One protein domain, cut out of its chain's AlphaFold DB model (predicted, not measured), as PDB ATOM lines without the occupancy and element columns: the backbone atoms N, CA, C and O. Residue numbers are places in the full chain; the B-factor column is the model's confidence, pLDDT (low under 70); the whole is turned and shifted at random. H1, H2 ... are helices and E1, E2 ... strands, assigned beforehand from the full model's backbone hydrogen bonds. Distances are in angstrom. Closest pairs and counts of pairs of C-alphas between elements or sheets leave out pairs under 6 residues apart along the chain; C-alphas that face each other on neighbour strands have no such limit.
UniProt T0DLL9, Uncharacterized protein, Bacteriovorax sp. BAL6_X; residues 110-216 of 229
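This is residues 110 to 216 of the 229 residues of an uncharacterized protein of Bacteriovorax sp. BAL6_X (UniProt T0DLL9). What is the shape? With little regular structure, it is a small four-stranded sheet with H1 packed on E3 and E4, H2 side by side with H1, and long loops. What is printed? 107 residues, 36 in named elements, run E1, E2, E3, H1, E4, H2; the class is mixed and the parallel sheet's order is E2, E1, E3, E4. How large is it? It is compact, with a radius of gyration of the C-alphas of 13.7 A and spans of 38 by 32 by 29 A.

How do the strands pair? E1, residues 122 to 125, is the parallel neighbour of E2, residues 145 to 147, with N 124 and O 146 at 2.7 A, and of E3, residues 163 to 167, with N 165 and O 123 at 2.9 A. E3 is also parallel to its neighbour E4, residues 188 to 192, with N 166 and O 190 at 2.9 A. Where are the helices? H1, residues 178 to 184, is on the sheet at a height of 9.1 A over it; its closest C-alphas to E4 are Ser 182 and Ile 189, 7.4 A apart, and E3, H1, E4 make a strand-helix-strand unit, two parallel strands joined through a helix, with a right-handed crossover. H2, residues 199 to 210, only grazes the sheet with residues 200 to 204 and touches H1 at a shallow tilt of 18 degrees, the same way, the closest C-alphas being Ile 179 and Tyr 204, 6.4 A apart. In H1 and H2 every O i to N i+4 pair is within hydrogen-bond range.

Where does E1 begin? C-alpha 122 is at (-29.648, -5.867, 15.966). Which elements are longer? E3 spans 12.9 A, E4 13.3 A and H2 15.7 A, ending with C-alpha 210 at (-24.009, 15.055, 29.550).

Which links are long? Those from E1 to E2, 19 residues, and E2 to E3, 15 residues. Is anything cut or uncertain? The printed part has no cut, and no printed residue is under pLDDT 70.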
ATOM      1  N   GLU A 110     -20.610  16.625  12.489       94.19
ATOM      2  CA  GLU A 110     -21.122  17.523  11.446       94.19
ATOM      3  C   GLU A 110     -20.861  17.019  10.015       94.19
ATOM      4  O   GLU A 110     -21.643  17.308   9.115       94.19
ATOM      5  N   HIS A 111     -19.794  16.237   9.814       94.81
ATOM      6  CA  HIS A 111     -19.457  15.637   8.528       94.81
ATOM      7  C   HIS A 111     -20.000  14.215   8.393       94.81
ATOM      8  O   HIS A 111     -19.704  13.567   7.402       94.81
ATOM      9  N   TYR A 112     -20.730  13.669   9.368       95.50
ATOM     10  CA  TYR A 112     -21.292  12.326   9.237       95.50
ATOM     11  C   TYR A 112     -22.492  12.350   8.293       95.50
ATOM     12  O   TYR A 112     -23.398  13.172   8.457       95.50
ATOM     13  N   LYS A 113     -22.538  11.393   7.362       94.94
ATOM     14  CA  LYS A 113     -23.688  11.204   6.476       94.94
ATOM     15  C   LYS A 113     -24.949  10.941   7.276       94.94
ATOM     16  O   LYS A 113     -24.951  10.162   8.225       94.94
ATOM     17  N   LYS A 114     -26.049  11.567   6.870       94.62
ATOM     18  CA  LYS A 114     -27.368  11.218   7.405       94.62
ATOM     19  C   LYS A 114     -27.753   9.819   6.929       94.62
ATOM     20  O   LYS A 114     -27.388   9.417   5.830       94.62
ATOM     21  N   LEU A 115     -28.488   9.096   7.767       94.75
ATOM     22  CA  LEU A 115     -29.050   7.801   7.396       94.75
ATOM     23  C   LEU A 115     -30.406   8.024   6.732       94.75
ATOM     24  O   LEU A 115     -31.259   8.697   7.315       94.75
ATOM     25  N   ASP A 116     -30.600   7.442   5.553       87.69
ATOM     26  CA  ASP A 116     -31.873   7.526   4.830       87.69
ATOM     27  C   ASP A 116     -32.889   6.516   5.377       87.69
ATOM     28  O   ASP A 116     -34.032   6.857   5.684       87.69
ATOM     29  N   VAL A 117     -32.456   5.261   5.524       92.50
ATOM     30  CA  VAL A 117     -33.268   4.143   6.011       92.50
ATOM     31  C   VAL A 117     -32.481   3.394   7.075       92.50
ATOM     32  O   VAL A 117     -31.275   3.186   6.945       92.50
ATOM     33  N   ILE A 118     -33.173   3.006   8.144       95.38
ATOM     34  CA  ILE A 118     -32.610   2.206   9.224       95.38
ATOM     35  C   ILE A 118     -33.422   0.919   9.325       95.38
ATOM     36  O   ILE A 118     -34.628   0.960   9.570       95.38
ATOM     37  N   ASP A 119     -32.753  -0.215   9.155       95.75
ATOM     38  CA  ASP A 119     -33.370  -1.521   9.316       95.75
ATOM     39  C   ASP A 119     -33.635  -1.825  10.801       95.75
ATOM     40  O   ASP A 119     -32.787  -1.574  11.661       95.75
ATOM     41  N   ASN A 120     -34.777  -2.459  11.095       96.00
ATOM     42  CA  ASN A 120     -35.137  -2.929  12.439       96.00
ATOM     43  C   ASN A 120     -34.405  -4.234  12.810       96.00
ATOM     44  O   ASN A 120     -35.002  -5.306  12.959       96.00
ATOM     45  N   ASN A 121     -33.085  -4.153  12.926       97.38
ATOM     46  CA  ASN A 121     -32.217  -5.280  13.235       97.38
ATOM     47  C   ASN A 121     -31.272  -4.947  14.387       97.38
ATOM     48  O   ASN A 121     -31.168  -3.814  14.850       97.38
ATOM     49  N   ILE A 122     -30.529  -5.961  14.815       97.38
ATOM     50  CA  ILE A 122     -29.648  -5.867  15.966       97.38
ATOM     51  C   ILE A 122     -28.214  -6.090  15.531       97.38
ATOM     52  O   ILE A 122     -27.902  -7.109  14.908       97.38
ATOM     53  N   PHE A 123     -27.336  -5.168  15.913       96.88
ATOM     54  CA  PHE A 123     -25.897  -5.349  15.800       96.88
ATOM     55  C   PHE A 123     -25.317  -5.753  17.154       96.88
ATOM     56  O   PHE A 123     -25.465  -5.048  18.148       96.88
ATOM     57  N   ILE A 124     -24.678  -6.914  17.191       95.06
ATOM     58  CA  ILE A 124     -24.171  -7.566  18.391       95.06
ATOM     59  C   ILE A 124     -22.654  -7.454  18.385       95.06
ATOM     60  O   ILE A 124     -21.973  -7.888  17.449       95.06
ATOM     61  N   VAL A 125     -22.121  -6.890  19.458       93.50
ATOM     62  CA  VAL A 125     -20.692  -6.696  19.655       93.50
ATOM     63  C   VAL A 125     -20.261  -7.450  20.890       93.50
ATOM     64  O   VAL A 125     -20.735  -7.179  21.986       93.50
ATOM     65  N   SER A 126     -19.317  -8.365  20.702       89.94
ATOM     66  CA  SER A 126     -18.617  -9.017  21.798       89.94
ATOM     67  C   SER A 126     -17.135  -9.105  21.451       89.94
ATOM     68  O   SER A 126     -16.732  -9.987  20.695       89.94
ATOM     69  N   PRO A 127     -16.301  -8.155  21.909       78.06
ATOM     70  CA  PRO A 127     -14.918  -8.058  21.452       78.06
ATOM     71  C   PRO A 127     -14.056  -9.269  21.844       78.06
ATOM     72  O   PRO A 127     -12.998  -9.456  21.248       78.06
ATOM     73  N   PHE A 128     -14.498 -10.089  22.809       77.44
ATOM     74  CA  PHE A 128     -13.688 -11.165  23.388       77.44
ATOM     75  C   PHE A 128     -14.446 -12.472  23.688       77.44
ATOM     76  O   PHE A 128     -13.845 -13.377  24.267       77.44
ATOM     77  N   PHE A 129     -15.722 -12.611  23.305       73.31
ATOM     78  CA  PHE A 129     -16.443 -13.886  23.437       73.31
ATOM     79  C   PHE A 129     -16.790 -14.503  22.086       73.31
ATOM     80  O   PHE A 129     -17.028 -13.806  21.103       73.31
ATOM     81  N   ASP A 130     -16.876 -15.834  22.071       77.00
ATOM     82  CA  ASP A 130     -17.546 -16.561  20.997       77.00
ATOM     83  C   ASP A 130     -19.052 -16.279  21.072       77.00
ATOM     84  O   ASP A 130     -19.698 -16.554  22.088       77.00
ATOM     85  N   TYR A 131     -19.611 -15.751  19.982       82.19
ATOM     86  CA  TYR A 131     -21.038 -15.462  19.849       82.19
ATOM     87  C   TYR A 131     -21.933 -16.676  20.110       82.19
ATOM     88  O   TYR A 131     -23.082 -16.496  20.506       82.19
ATOM     89  N   LYS A 132     -21.423 -17.904  19.946       80.12
ATOM     90  CA  LYS A 132     -22.172 -19.136  20.250       80.12
ATOM     91  C   LYS A 132     -22.562 -19.272  21.722       80.12
ATOM     92  O   LYS A 132     -23.509 -19.988  22.020       80.12
ATOM     93  N   ASN A 133     -21.847 -18.595  22.621       80.62
ATOM     94  CA  ASN A 133     -22.064 -18.676  24.067       80.62
ATOM     95  C   ASN A 133     -22.824 -17.465  24.626       80.62
ATOM     96  O   ASN A 133     -22.898 -17.298  25.841       80.62
ATOM     97  N   ILE A 134     -23.348 -16.597  23.758       86.50
ATOM     98  CA  ILE A 134     -24.043 -15.381  24.169       86.50
ATOM     99  C   ILE A 134     -25.550 -15.610  24.093       86.50
ATOM    100  O   ILE A 134     -26.104 -15.828  23.016       86.50
ATOM    101  N   GLU A 135     -26.219 -15.515  25.240       89.94
ATOM    102  CA  GLU A 135     -27.678 -15.509  25.295       89.94
ATOM    103  C   GLU A 135     -28.199 -14.103  24.980       89.94
ATOM    104  O   GLU A 135     -27.911 -13.132  25.683       89.94
ATOM    105  N   ILE A 136     -28.953 -13.983  23.888       92.94
ATOM    106  CA  ILE A 136     -29.573 -12.719  23.485       92.94
ATOM    107  C   ILE A 136     -30.884 -12.536  24.262       92.94
ATOM    108  O   ILE A 136     -31.690 -13.468  24.287       92.94
ATOM    109  N   PRO A 137     -31.150 -11.355  24.859       94.06
ATOM    110  CA  PRO A 137     -32.389 -11.121  25.597       94.06
ATOM    111  C   PRO A 137     -33.641 -11.396  24.753       94.06
ATOM    112  O   PRO A 137     -33.764 -10.893  23.638       94.06
ATOM    113  N   LYS A 138     -34.625 -12.111  25.312       94.94
ATOM    114  CA  LYS A 138     -35.859 -12.533  24.604       94.94
ATOM    115  C   LYS A 138     -36.655 -11.398  23.954       94.94
ATOM    116  O   LYS A 138     -37.343 -11.613  22.963       94.94
ATOM    117  N   LYS A 139     -36.547 -10.164  24.465       95.56
ATOM    118  CA  LYS A 139     -37.181  -8.976  23.854       95.56
ATOM    119  C   LYS A 139     -36.711  -8.691  22.418       95.56
ATOM    120  O   LYS A 139     -37.322  -7.897  21.713       95.56
ATOM    121  N   TYR A 140     -35.635  -9.345  21.994       95.75
ATOM    122  CA  TYR A 140     -35.018  -9.236  20.682       95.75
ATOM    123  C   TYR A 140     -35.283 -10.448  19.770       95.75
ATOM    124  O   TYR A 140     -34.682 -10.570  18.693       95.75
ATOM    125  N   ASP A 141     -36.167 -11.358  20.178       93.69
ATOM    126  CA  ASP A 141     -36.578 -12.492  19.355       93.69
ATOM    127  C   ASP A 141     -37.276 -12.025  18.066       93.69
ATOM    128  O   ASP A 141     -37.924 -10.983  18.010       93.69
ATOM    129  N   GLY A 142     -37.077 -12.772  16.975       93.06
ATOM    130  CA  GLY A 142     -37.616 -12.439  15.648       93.06
ATOM    131  C   GLY A 142     -36.858 -11.355  14.867       93.06
ATOM    132  O   GLY A 142     -36.999 -11.291  13.647       93.06
ATOM    133  N   ARG A 143     -35.998 -10.553  15.510       96.38
ATOM    134  CA  ARG A 143     -35.151  -9.564  14.815       96.38
ATOM    135  C   ARG A 143     -33.910 -10.220  14.207       96.38
ATOM    136  O   ARG A 143     -33.308 -11.120  14.814       96.38
ATOM    137  N   LYS A 144     -33.508  -9.757  13.014       96.62
ATOM    138  CA  LYS A 144     -32.266 -10.199  12.360       96.62
ATOM    139  C   LYS A 144     -31.068  -9.733  13.187       96.62
ATOM    140  O   LYS A 144     -31.042  -8.612  13.689       96.62
ATOM    141  N   LYS A 145     -30.080 -10.614  13.320       94.69
ATOM    142  CA  LYS A 145     -28.892 -10.421  14.153       94.69
ATOM    143  C   LYS A 145     -27.655 -10.336  13.268       94.69
ATOM    144  O   LYS A 145     -27.440 -11.207  12.426       94.69
ATOM    145  N   PHE A 146     -26.855  -9.302  13.475       92.88
ATOM    146  CA  PHE A 146     -25.552  -9.108  12.855       92.88
ATOM    147  C   PHE A 146     -24.495  -9.138  13.943       92.88
ATOM    148  O   PHE A 146     -24.692  -8.560  15.004       92.88
ATOM    149  N   TYR A 147     -23.369  -9.781  13.679       92.19
ATOM    150  CA  TYR A 147     -22.307  -9.946  14.661       92.19
ATOM    151  C   TYR A 147     -21.069  -9.194  14.194       92.19
ATOM    152  O   TYR A 147     -20.713  -9.261  13.019       92.19
ATOM    153  N   LYS A 148     -20.393  -8.481  15.096       90.31
ATOM    154  CA  LYS A 148     -19.118  -7.835  14.769       90.31
ATOM    155  C   LYS A 148     -18.071  -8.907  14.476       90.31
ATOM    156  O   LYS A 148     -17.662  -9.648  15.367       90.31
ATOM    157  N   GLU A 149     -17.604  -8.947  13.240       86.12
ATOM    158  CA  GLU A 149     -16.539  -9.845  12.804       86.12
ATOM    159  C   GLU A 149     -15.184  -9.128  12.831       86.12
ATOM    160  O   GLU A 149     -15.065  -7.961  12.444       86.12
ATOM    161  N   ALA A 150     -14.144  -9.823  13.297       80.94
ATOM    162  CA  ALA A 150     -12.786  -9.294  13.271       80.94
ATOM    163  C   ALA A 150     -12.333  -9.065  11.821       80.94
ATOM    164  O   ALA A 150     -12.571  -9.896  10.949       80.94
ATOM    165  N   ASN A 151     -11.665  -7.936  11.566       77.00
ATOM    166  CA  ASN A 151     -11.115  -7.561  10.253       77.00
ATOM    167  C   ASN A 151     -12.140  -7.449   9.108       77.00
ATOM    168  O   ASN A 151     -11.753  -7.360   7.940       77.00
ATOM    169  N   ARG A 152     -13.440  -7.397   9.421       83.75
ATOM    170  CA  ARG A 152     -14.500  -7.191   8.434       83.75
ATOM    171  C   ARG A 152     -15.089  -5.791   8.549       83.75
ATOM    172  O   ARG A 152     -15.451  -5.336   9.631       83.75
ATOM    173  N   HIS A 153     -15.201  -5.119   7.407       83.62
ATOM    174  CA  HIS A 153     -16.002  -3.903   7.276       83.62
ATOM    175  C   HIS A 153     -17.431  -4.283   6.885       83.62
ATOM    176  O   HIS A 153     -17.631  -5.195   6.083       83.62
ATOM    177  N   PHE A 154     -18.398  -3.587   7.473       85.75
ATOM    178  CA  PHE A 154     -19.803  -3.672   7.100       85.75
ATOM    179  C   PHE A 154     -20.145  -2.402   6.335       85.75
ATOM    180  O   PHE A 154     -20.131  -1.310   6.915       85.75
ATOM    181  N   ASP A 155     -20.427  -2.556   5.047       87.06
ATOM    182  CA  ASP A 155     -20.855  -1.453   4.193       87.06
ATOM    183  C   ASP A 155     -22.098  -0.814   4.809       87.06
ATOM    184  O   ASP A 155     -23.024  -1.522   5.206       87.06
ATOM    185  N   ARG A 156     -22.086   0.517   4.953       89.38
ATOM    186  CA  ARG A 156     -23.201   1.284   5.547       89.38
ATOM    187  C   ARG A 156     -23.715   0.701   6.874       89.38
ATOM    188  O   ARG A 156     -24.909   0.703   7.146       89.38
ATOM    189  N   LEU A 157     -22.798   0.231   7.730       92.44
ATOM    190  CA  LEU A 157     -23.086  -0.464   8.995       92.44
ATOM    191  C   LEU A 157     -24.285   0.101   9.780       92.44
ATOM    192  O   LEU A 157     -25.146  -0.661  10.204       92.44
ATOM    193  N   HIS A 158     -24.341   1.421   9.981       94.75
ATOM    194  CA  HIS A 158     -25.379   2.062  10.796       94.75
ATOM    195  C   HIS A 158     -26.759   2.125  10.120       94.75
ATOM    196  O   HIS A 158     -27.733   2.388  10.813       94.75
ATOM    197  N   GLU A 159     -26.893   1.856   8.822       96.00
ATOM    198  CA  GLU A 159     -28.204   1.665   8.171       96.00
ATOM    199  C   GLU A 159     -28.801   0.293   8.512       96.00
ATOM    200  O   GLU A 159     -30.015   0.129   8.542       96.00
ATOM    201  N   HIS A 160     -27.964  -0.695   8.830       95.81
ATOM    202  CA  HIS A 160     -28.399  -2.084   8.960       95.81
ATOM    203  C   HIS A 160     -28.951  -2.476  10.324       95.81
ATOM    204  O   HIS A 160     -29.352  -3.629  10.477       95.81
ATOM    205  N   PHE A 161     -28.958  -1.573  11.304       97.50
ATOM    206  CA  PHE A 161     -29.490  -1.835  12.639       97.50
ATOM    207  C   PHE A 161     -29.997  -0.556  13.310       97.50
ATOM    208  O   PHE A 161     -29.458   0.536  13.107       97.50
ATOM    209  N   ASP A 162     -30.986  -0.702  14.180       97.75
ATOM    210  CA  ASP A 162     -31.497   0.323  15.093       97.75
ATOM    211  C   ASP A 162     -31.114   0.044  16.555       97.75
ATOM    212  O   ASP A 162     -31.041   0.993  17.334       97.75
ATOM    213  N   THR A 163     -30.779  -1.206  16.915       98.38
ATOM    214  CA  THR A 163     -30.301  -1.567  18.264       98.38
ATOM    215  C   THR A 163     -28.870  -2.120  18.258       98.38
ATOM    216  O   THR A 163     -28.557  -3.077  17.545       98.38
ATOM    217  N   LEU A 164     -28.006  -1.554  19.101       97.81
ATOM    218  CA  LEU A 164     -26.684  -2.074  19.449       97.81
ATOM    219  C   LEU A 164     -26.770  -2.886  20.747       97.81
ATOM    220  O   LEU A 164     -27.082  -2.329  21.798       97.81
ATOM    221  N   LEU A 165     -26.423  -4.172  20.686       96.69
ATOM    222  CA  LEU A 165     -26.186  -5.001  21.871       96.69
ATOM    223  C   LEU A 165     -24.695  -5.182  22.084       96.69
ATOM    224  O   LEU A 165     -24.010  -5.821  21.281       96.69
ATOM    225  N   TYR A 166     -24.196  -4.630  23.178       95.25
ATOM    226  CA  TYR A 166     -22.796  -4.722  23.541       95.25
ATOM    227  C   TYR A 166     -22.621  -5.663  24.730       95.25
ATOM    228  O   TYR A 166     -23.017  -5.350  25.850       95.25
ATOM    229  N   PHE A 167     -21.989  -6.806  24.494       92.88
ATOM    230  CA  PHE A 167     -21.600  -7.749  25.534       92.88
ATOM    231  C   PHE A 167     -20.177  -7.429  25.965       92.88
ATOM    232  O   PHE A 167     -19.222  -7.636  25.210       92.88
ATOM    233  N   GLN A 168     -20.040  -6.891  27.174       89.75
ATOM    234  CA  GLN A 168     -18.739  -6.508  27.683       89.75
ATOM    235  C   GLN A 168     -17.877  -7.744  27.913       89.75
ATOM    236  O   GLN A 168     -18.276  -8.669  28.611       89.75
ATOM    237  N   GLY A 169     -16.679  -7.741  27.329       85.75
ATOM    238  CA  GLY A 169     -15.729  -8.834  27.465       85.75
ATOM    239  C   GLY A 169     -15.083  -8.942  28.847       85.75
ATOM    240  O   GLY A 169     -15.437  -8.256  29.800       85.75
ATOM    241  N   ASN A 170     -14.078  -9.806  28.951       85.75
ATOM    242  CA  ASN A 170     -13.215  -9.929  30.132       85.75
ATOM    243  C   ASN A 170     -11.955  -9.041  30.061       85.75
ATOM    244  O   ASN A 170     -11.051  -9.176  30.886       85.75
ATOM    245  N   ARG A 171     -11.866  -8.166  29.055       85.25
ATOM    246  CA  ARG A 171     -10.774  -7.211  28.851       85.25
ATOM    247  C   ARG A 171     -11.358  -5.862  28.434       85.25
ATOM    248  O   ARG A 171     -12.405  -5.861  27.781       85.25
ATOM    249  N   PRO A 172     -10.694  -4.739  28.758       84.06
ATOM    250  CA  PRO A 172     -11.163  -3.424  28.346       84.06
ATOM    251  C   PRO A 172     -11.220  -3.287  26.824       84.06
ATOM    252  O   PRO A 172     -10.230  -3.537  26.131       84.06
ATOM    253  N   ASP A 173     -12.361  -2.840  26.306       87.50
ATOM    254  CA  ASP A 173     -12.463  -2.360  24.929       87.50
ATOM    255  C   ASP A 173     -12.028  -0.893  24.884       87.50
ATOM    256  O   ASP A 173     -12.558  -0.029  25.596       87.50
ATOM    257  N   THR A 174     -11.001  -0.614  24.089       86.50
ATOM    258  CA  THR A 174     -10.288   0.666  24.107       86.50
ATOM    259  C   THR A 174     -10.723   1.548  22.945       86.50
ATOM    260  O   THR A 174     -10.872   1.096  21.813       86.50
ATOM    261  N   ASN A 175     -10.938   2.835  23.235       73.50
ATOM    262  CA  ASN A 175     -11.360   3.859  22.269       73.50
ATOM    263  C   ASN A 175     -12.509   3.421  21.352       73.50
ATOM    264  O   ASN A 175     -12.514   3.696  20.149       73.50
ATOM    265  N   ASN A 176     -13.515   2.765  21.931       82.12
ATOM    266  CA  ASN A 176     -14.648   2.282  21.166       82.12
ATOM    267  C   ASN A 176     -15.429   3.471  20.568       82.12
ATOM    268  O   ASN A 176     -16.043   4.282  21.270       82.12
ATOM    269  N   ARG A 177     -15.363   3.591  19.238       89.62
ATOM    270  CA  ARG A 177     -16.088   4.615  18.470       89.62
ATOM    271  C   ARG A 177     -17.573   4.318  18.322       89.62
ATOM    272  O   ARG A 177     -18.352   5.237  18.129       89.62
ATOM    273  N   LEU A 178     -17.962   3.048  18.409       93.06
ATOM    274  CA  LEU A 178     -19.312   2.616  18.081       93.06
ATOM    275  C   LEU A 178     -20.343   3.247  19.017       93.06
ATOM    276  O   LEU A 178     -21.397   3.640  18.547       93.06
ATOM    277  N   ILE A 179     -20.015   3.414  20.302       95.81
ATOM    278  CA  ILE A 179     -20.918   4.032  21.280       95.81
ATOM    279  C   ILE A 179     -21.276   5.484  20.898       95.81
ATOM    280  O   ILE A 179     -22.458   5.739  20.667       95.81
ATOM    281  N   PRO A 180     -20.321   6.433  20.752       96.56
ATOM    282  CA  PRO A 180     -20.643   7.782  20.282       96.56
ATOM    283  C   PRO A 180     -21.372   7.822  18.932       96.56
ATOM    284  O   PRO A 180     -22.318   8.592  18.776       96.56
ATOM    285  N   GLU A 181     -20.973   6.986  17.966       96.38
ATOM    286  CA  GLU A 181     -21.629   6.931  16.651       96.38
ATOM    287  C   GLU A 181     -23.087   6.448  16.752       96.38
ATOM    288  O   GLU A 181     -23.978   7.017  16.126       96.38
ATOM    289  N   SER A 182     -23.353   5.427  17.570       97.12
ATOM    290  CA  SER A 182     -24.704   4.913  17.805       97.12
ATOM    291  C   SER A 182     -25.592   5.943  18.506       97.12
ATOM    292  O   SER A 182     -26.753   6.089  18.128       97.12
ATOM    293  N   PHE A 183     -25.059   6.725  19.449       97.50
ATOM    294  CA  PHE A 183     -25.799   7.855  20.019       97.50
ATOM    295  C   PHE A 183     -26.094   8.940  18.979       97.50
ATOM    296  O   PHE A 183     -27.218   9.440  18.933       97.50
ATOM    297  N   TYR A 184     -25.120   9.290  18.127       97.31
ATOM    298  CA  TYR A 184     -25.312  10.290  17.070       97.31
ATOM    299  C   TYR A 184     -26.468   9.904  16.138       97.31
ATOM    300  O   TYR A 184     -27.352  10.716  15.860       97.31
ATOM    301  N   TYR A 185     -26.522   8.631  15.743       97.50
ATOM    302  CA  TYR A 185     -27.597   8.085  14.915       97.50
ATOM    303  C   TYR A 185     -28.852   7.660  15.689       97.50
ATOM    304  O   TYR A 185     -29.719   7.002  15.111       97.50
ATOM    305  N   LYS A 186     -28.970   8.031  16.972       97.00
ATOM    306  CA  LYS A 186     -30.136   7.757  17.830       97.00
ATOM    307  C   LYS A 186     -30.522   6.272  17.885       97.00
ATOM    308  O   LYS A 186     -31.702   5.933  17.888       97.00
ATOM    309  N   LYS A 187     -29.524   5.391  17.900       97.69
ATOM    310  CA  LYS A 187     -29.720   3.949  18.073       97.69
ATOM    311  C   LYS A 187     -30.131   3.643  19.511       97.69
ATOM    312  O   LYS A 187     -29.695   4.322  20.441       97.69
ATOM    313  N   GLU A 188     -30.908   2.583  19.697       97.56
ATOM    314  CA  GLU A 188     -31.035   1.949  21.008       97.56
ATOM    315  C   GLU A 188     -29.704   1.260  21.335       97.56
ATOM    316  O   GLU A 188     -29.109   0.605  20.478       97.56
ATOM    317  N   ILE A 189     -29.210   1.415  22.560       97.94
ATOM    318  CA  ILE A 189     -27.956   0.803  23.003       97.94
ATOM    319  C   ILE A 189     -28.220   0.102  24.330       97.94
ATOM    320  O   ILE A 189     -28.571   0.753  25.316       97.94
ATOM    321  N   GLU A 190     -27.998  -1.208  24.359       96.44
ATOM    322  CA  GLU A 190     -27.983  -2.000  25.584       96.44
ATOM    323  C   GLU A 190     -26.591  -2.587  25.791       96.44
ATOM    324  O   GLU A 190     -26.026  -3.245  24.912       96.44
ATOM    325  N   ILE A 191     -26.039  -2.331  26.974       94.88
ATOM    326  CA  ILE A 191     -24.768  -2.890  27.407       94.88
ATOM    327  C   ILE A 191     -25.056  -3.963  28.448       94.88
ATOM    328  O   ILE A 191     -25.695  -3.686  29.459       94.88
ATOM    329  N   ILE A 192     -24.550  -5.168  28.205       92.81
ATOM    330  CA  ILE A 192     -24.545  -6.280  29.146       92.81
ATOM    331  C   ILE A 192     -23.175  -6.248  29.841       92.81
ATOM    332  O   ILE A 192     -22.180  -6.669  29.236       92.81
ATOM    333  N   PRO A 193     -23.077  -5.672  31.055       88.12
ATOM    334  CA  PRO A 193     -21.801  -5.451  31.720       88.12
ATOM    335  C   PRO A 193     -21.234  -6.753  32.292       88.12
ATOM    336  O   PRO A 193     -21.970  -7.655  32.686       88.12
ATOM    337  N   ASN A 194     -19.910  -6.802  32.417       86.88
ATOM    338  CA  ASN A 194     -19.169  -7.894  33.056       86.88
ATOM    339  C   ASN A 194     -18.309  -7.384  34.234       86.88
ATOM    340  O   ASN A 194     -17.331  -8.004  34.638       86.88
ATOM    341  N   GLY A 195     -18.644  -6.200  34.765       83.94
ATOM    342  CA  GLY A 195     -17.988  -5.598  35.932       83.94
ATOM    343  C   GLY A 195     -16.659  -4.889  35.653       83.94
ATOM    344  O   GLY A 195     -16.021  -4.414  36.590       83.94
ATOM    345  N   ILE A 196     -16.236  -4.783  34.391       83.94
ATOM    346  CA  ILE A 196     -15.028  -4.043  34.006       83.94
ATOM    347  C   ILE A 196     -15.403  -2.589  33.708       83.94
ATOM    348  O   ILE A 196     -16.419  -2.307  33.080       83.94
ATOM    349  N   GLN A 197     -14.566  -1.643  34.122       83.38
ATOM    350  CA  GLN A 197     -14.667  -0.264  33.659       83.38
ATOM    351  C   GLN A 197     -13.758  -0.082  32.440       83.38
ATOM    352  O   GLN A 197     -12.548  -0.284  32.520       83.38
ATOM    353  N   ASP A 198     -14.338   0.277  31.298       86.19
ATOM    354  CA  ASP A 198     -13.615   0.494  30.044       86.19
ATOM    355  C   ASP A 198     -14.139   1.724  29.292       86.19
ATOM    356  O   ASP A 198     -15.030   2.439  29.760       86.19
ATOM    357  N   SER A 199     -13.577   1.990  28.107       89.56
ATOM    358  CA  SER A 199     -13.990   3.152  27.317       89.56
ATOM    359  C   SER A 199     -15.451   3.079  26.860       89.56
ATOM    360  O   SER A 199     -16.045   4.126  26.620       89.56
ATOM    361  N   VAL A 200     -16.052   1.887  26.768       92.50
ATOM    362  CA  VAL A 200     -17.455   1.711  26.374       92.50
ATOM    363  C   VAL A 200     -18.381   2.176  27.486       92.50
ATOM    364  O   VAL A 200     -19.192   3.071  27.249       92.50
ATOM    365  N   ILE A 201     -18.214   1.643  28.700       92.25
ATOM    366  CA  ILE A 201     -19.040   2.017  29.860       92.25
ATOM    367  C   ILE A 201     -18.865   3.498  30.198       92.25
ATOM    368  O   ILE A 201     -19.850   4.207  30.420       92.25
ATOM    369  N   LEU A 202     -17.618   3.983  30.181       92.38
ATOM    370  CA  LEU A 202     -17.304   5.382  30.462       92.38
ATOM    371  C   LEU A 202     -17.973   6.329  29.462       92.38
ATOM    372  O   LEU A 202     -18.562   7.324  29.872       92.38
ATOM    373  N   ARG A 203     -17.904   6.025  28.157       94.38
ATOM    374  CA  ARG A 203     -18.542   6.854  27.122       94.38
ATOM    375  C   ARG A 203     -20.054   6.785  27.189       94.38
ATOM    376  O   ARG A 203     -20.707   7.810  27.063       94.38
ATOM    377  N   TYR A 204     -20.601   5.588  27.368       95.56
ATOM    378  CA  TYR A 204     -22.042   5.393  27.431       95.56
ATOM    379  C   TYR A 204     -22.663   6.202  28.569       95.56
ATOM    380  O   TYR A 204     -23.597   6.965  28.339       95.56
ATOM    381  N   THR A 205     -22.079   6.101  29.764       94.75
ATOM    382  CA  THR A 205     -22.547   6.827  30.950       94.75
ATOM    383  C   THR A 205     -22.386   8.340  30.778       94.75
ATOM    384  O   THR A 205     -23.353   9.073  30.960       94.75
ATOM    385  N   ASP A 206     -21.214   8.811  30.320       95.50
ATOM    386  CA  ASP A 206     -20.964  10.246  30.084       95.50
ATOM    387  C   ASP A 206     -21.952  10.840  29.066       95.50
ATOM    388  O   ASP A 206     -22.457  11.939  29.266       95.50
ATOM    389  N   ILE A 207     -22.274  10.114  27.987       97.12
ATOM    390  CA  ILE A 207     -23.214  10.598  26.964       97.12
ATOM    391  C   ILE A 207     -24.660  10.591  27.472       97.12
ATOM    392  O   ILE A 207     -25.409  11.509  27.137       97.12
ATOM    393  N   LEU A 208     -25.070   9.601  28.274       96.25
ATOM    394  CA  LEU A 208     -26.406   9.604  28.883       96.25
ATOM    395  C   LEU A 208     -26.604  10.795  29.827       96.25
ATOM    396  O   LEU A 208     -27.679  11.389  29.837       96.25
ATOM    397  N   GLU A 209     -25.573  11.148  30.594       97.06
ATOM    398  CA  GLU A 209     -25.636  12.227  31.585       97.06
ATOM    399  C   GLU A 209     -25.448  13.617  30.960       97.06
ATOM    400  O   GLU A 209     -26.169  14.555  31.296       97.06
ATOM    401  N   ASN A 210     -24.492  13.756  30.035       97.12
ATOM    402  CA  ASN A 210     -24.009  15.055  29.550       97.12
ATOM    403  C   ASN A 210     -24.281  15.302  28.054       97.12
ATOM    404  O   ASN A 210     -24.004  16.390  27.534       97.12
ATOM    405  N   GLY A 211     -24.818  14.313  27.339       96.12
ATOM    406  CA  GLY A 211     -25.039  14.366  25.897       96.12
ATOM    407  C   GLY A 211     -23.757  14.251  25.063       96.12
ATOM    408  O   GLY A 211     -22.650  14.033  25.551       96.12
ATOM    409  N   LEU A 212     -23.898  14.417  23.744       95.94
ATOM    410  CA  LEU A 212     -22.809  14.206  22.777       95.94
ATOM    411  C   LEU A 212     -21.841  15.384  22.614       95.94
ATOM    412  O   LEU A 212     -20.816  15.233  21.953       95.94
ATOM    413  N   LYS A 213     -22.137  16.559  23.186       94.75
ATOM    414  CA  LYS A 213     -21.423  17.811  22.867       94.75
ATOM    415  C   LYS A 213     -19.907  17.702  23.058       94.75
ATOM    416  O   LYS A 213     -19.144  18.188  22.234       94.75
ATOM    417  N   LYS A 214     -19.466  17.033  24.122       94.19
ATOM    418  CA  LYS A 214     -18.045  16.838  24.449       94.19
ATOM    419  C   LYS A 214     -17.300  15.942  23.453       94.19
ATOM    420  O   LYS A 214     -16.076  16.008  23.381       94.19
ATOM    421  N   TYR A 215     -18.028  15.126  22.694       95.75
ATOM    422  CA  TYR A 215     -17.495  14.223  21.678       95.75
ATOM    423  C   TYR A 215     -17.430  14.857  20.287       95.75
ATOM    424  O   TYR A 215     -16.910  14.214  19.384       95.75
ATOM    425  N   GLN A 216     -17.927  16.084  20.105       95.94
ATOM    426  CA  GLN A 216     -17.798  16.825  18.853       95.94
ATOM    427  C   GLN A 216     -16.407  17.460  18.755       95.94
ATOM    428  O   GLN A 216     -15.998  18.201  19.648       95.94
TER     429      GLN A 216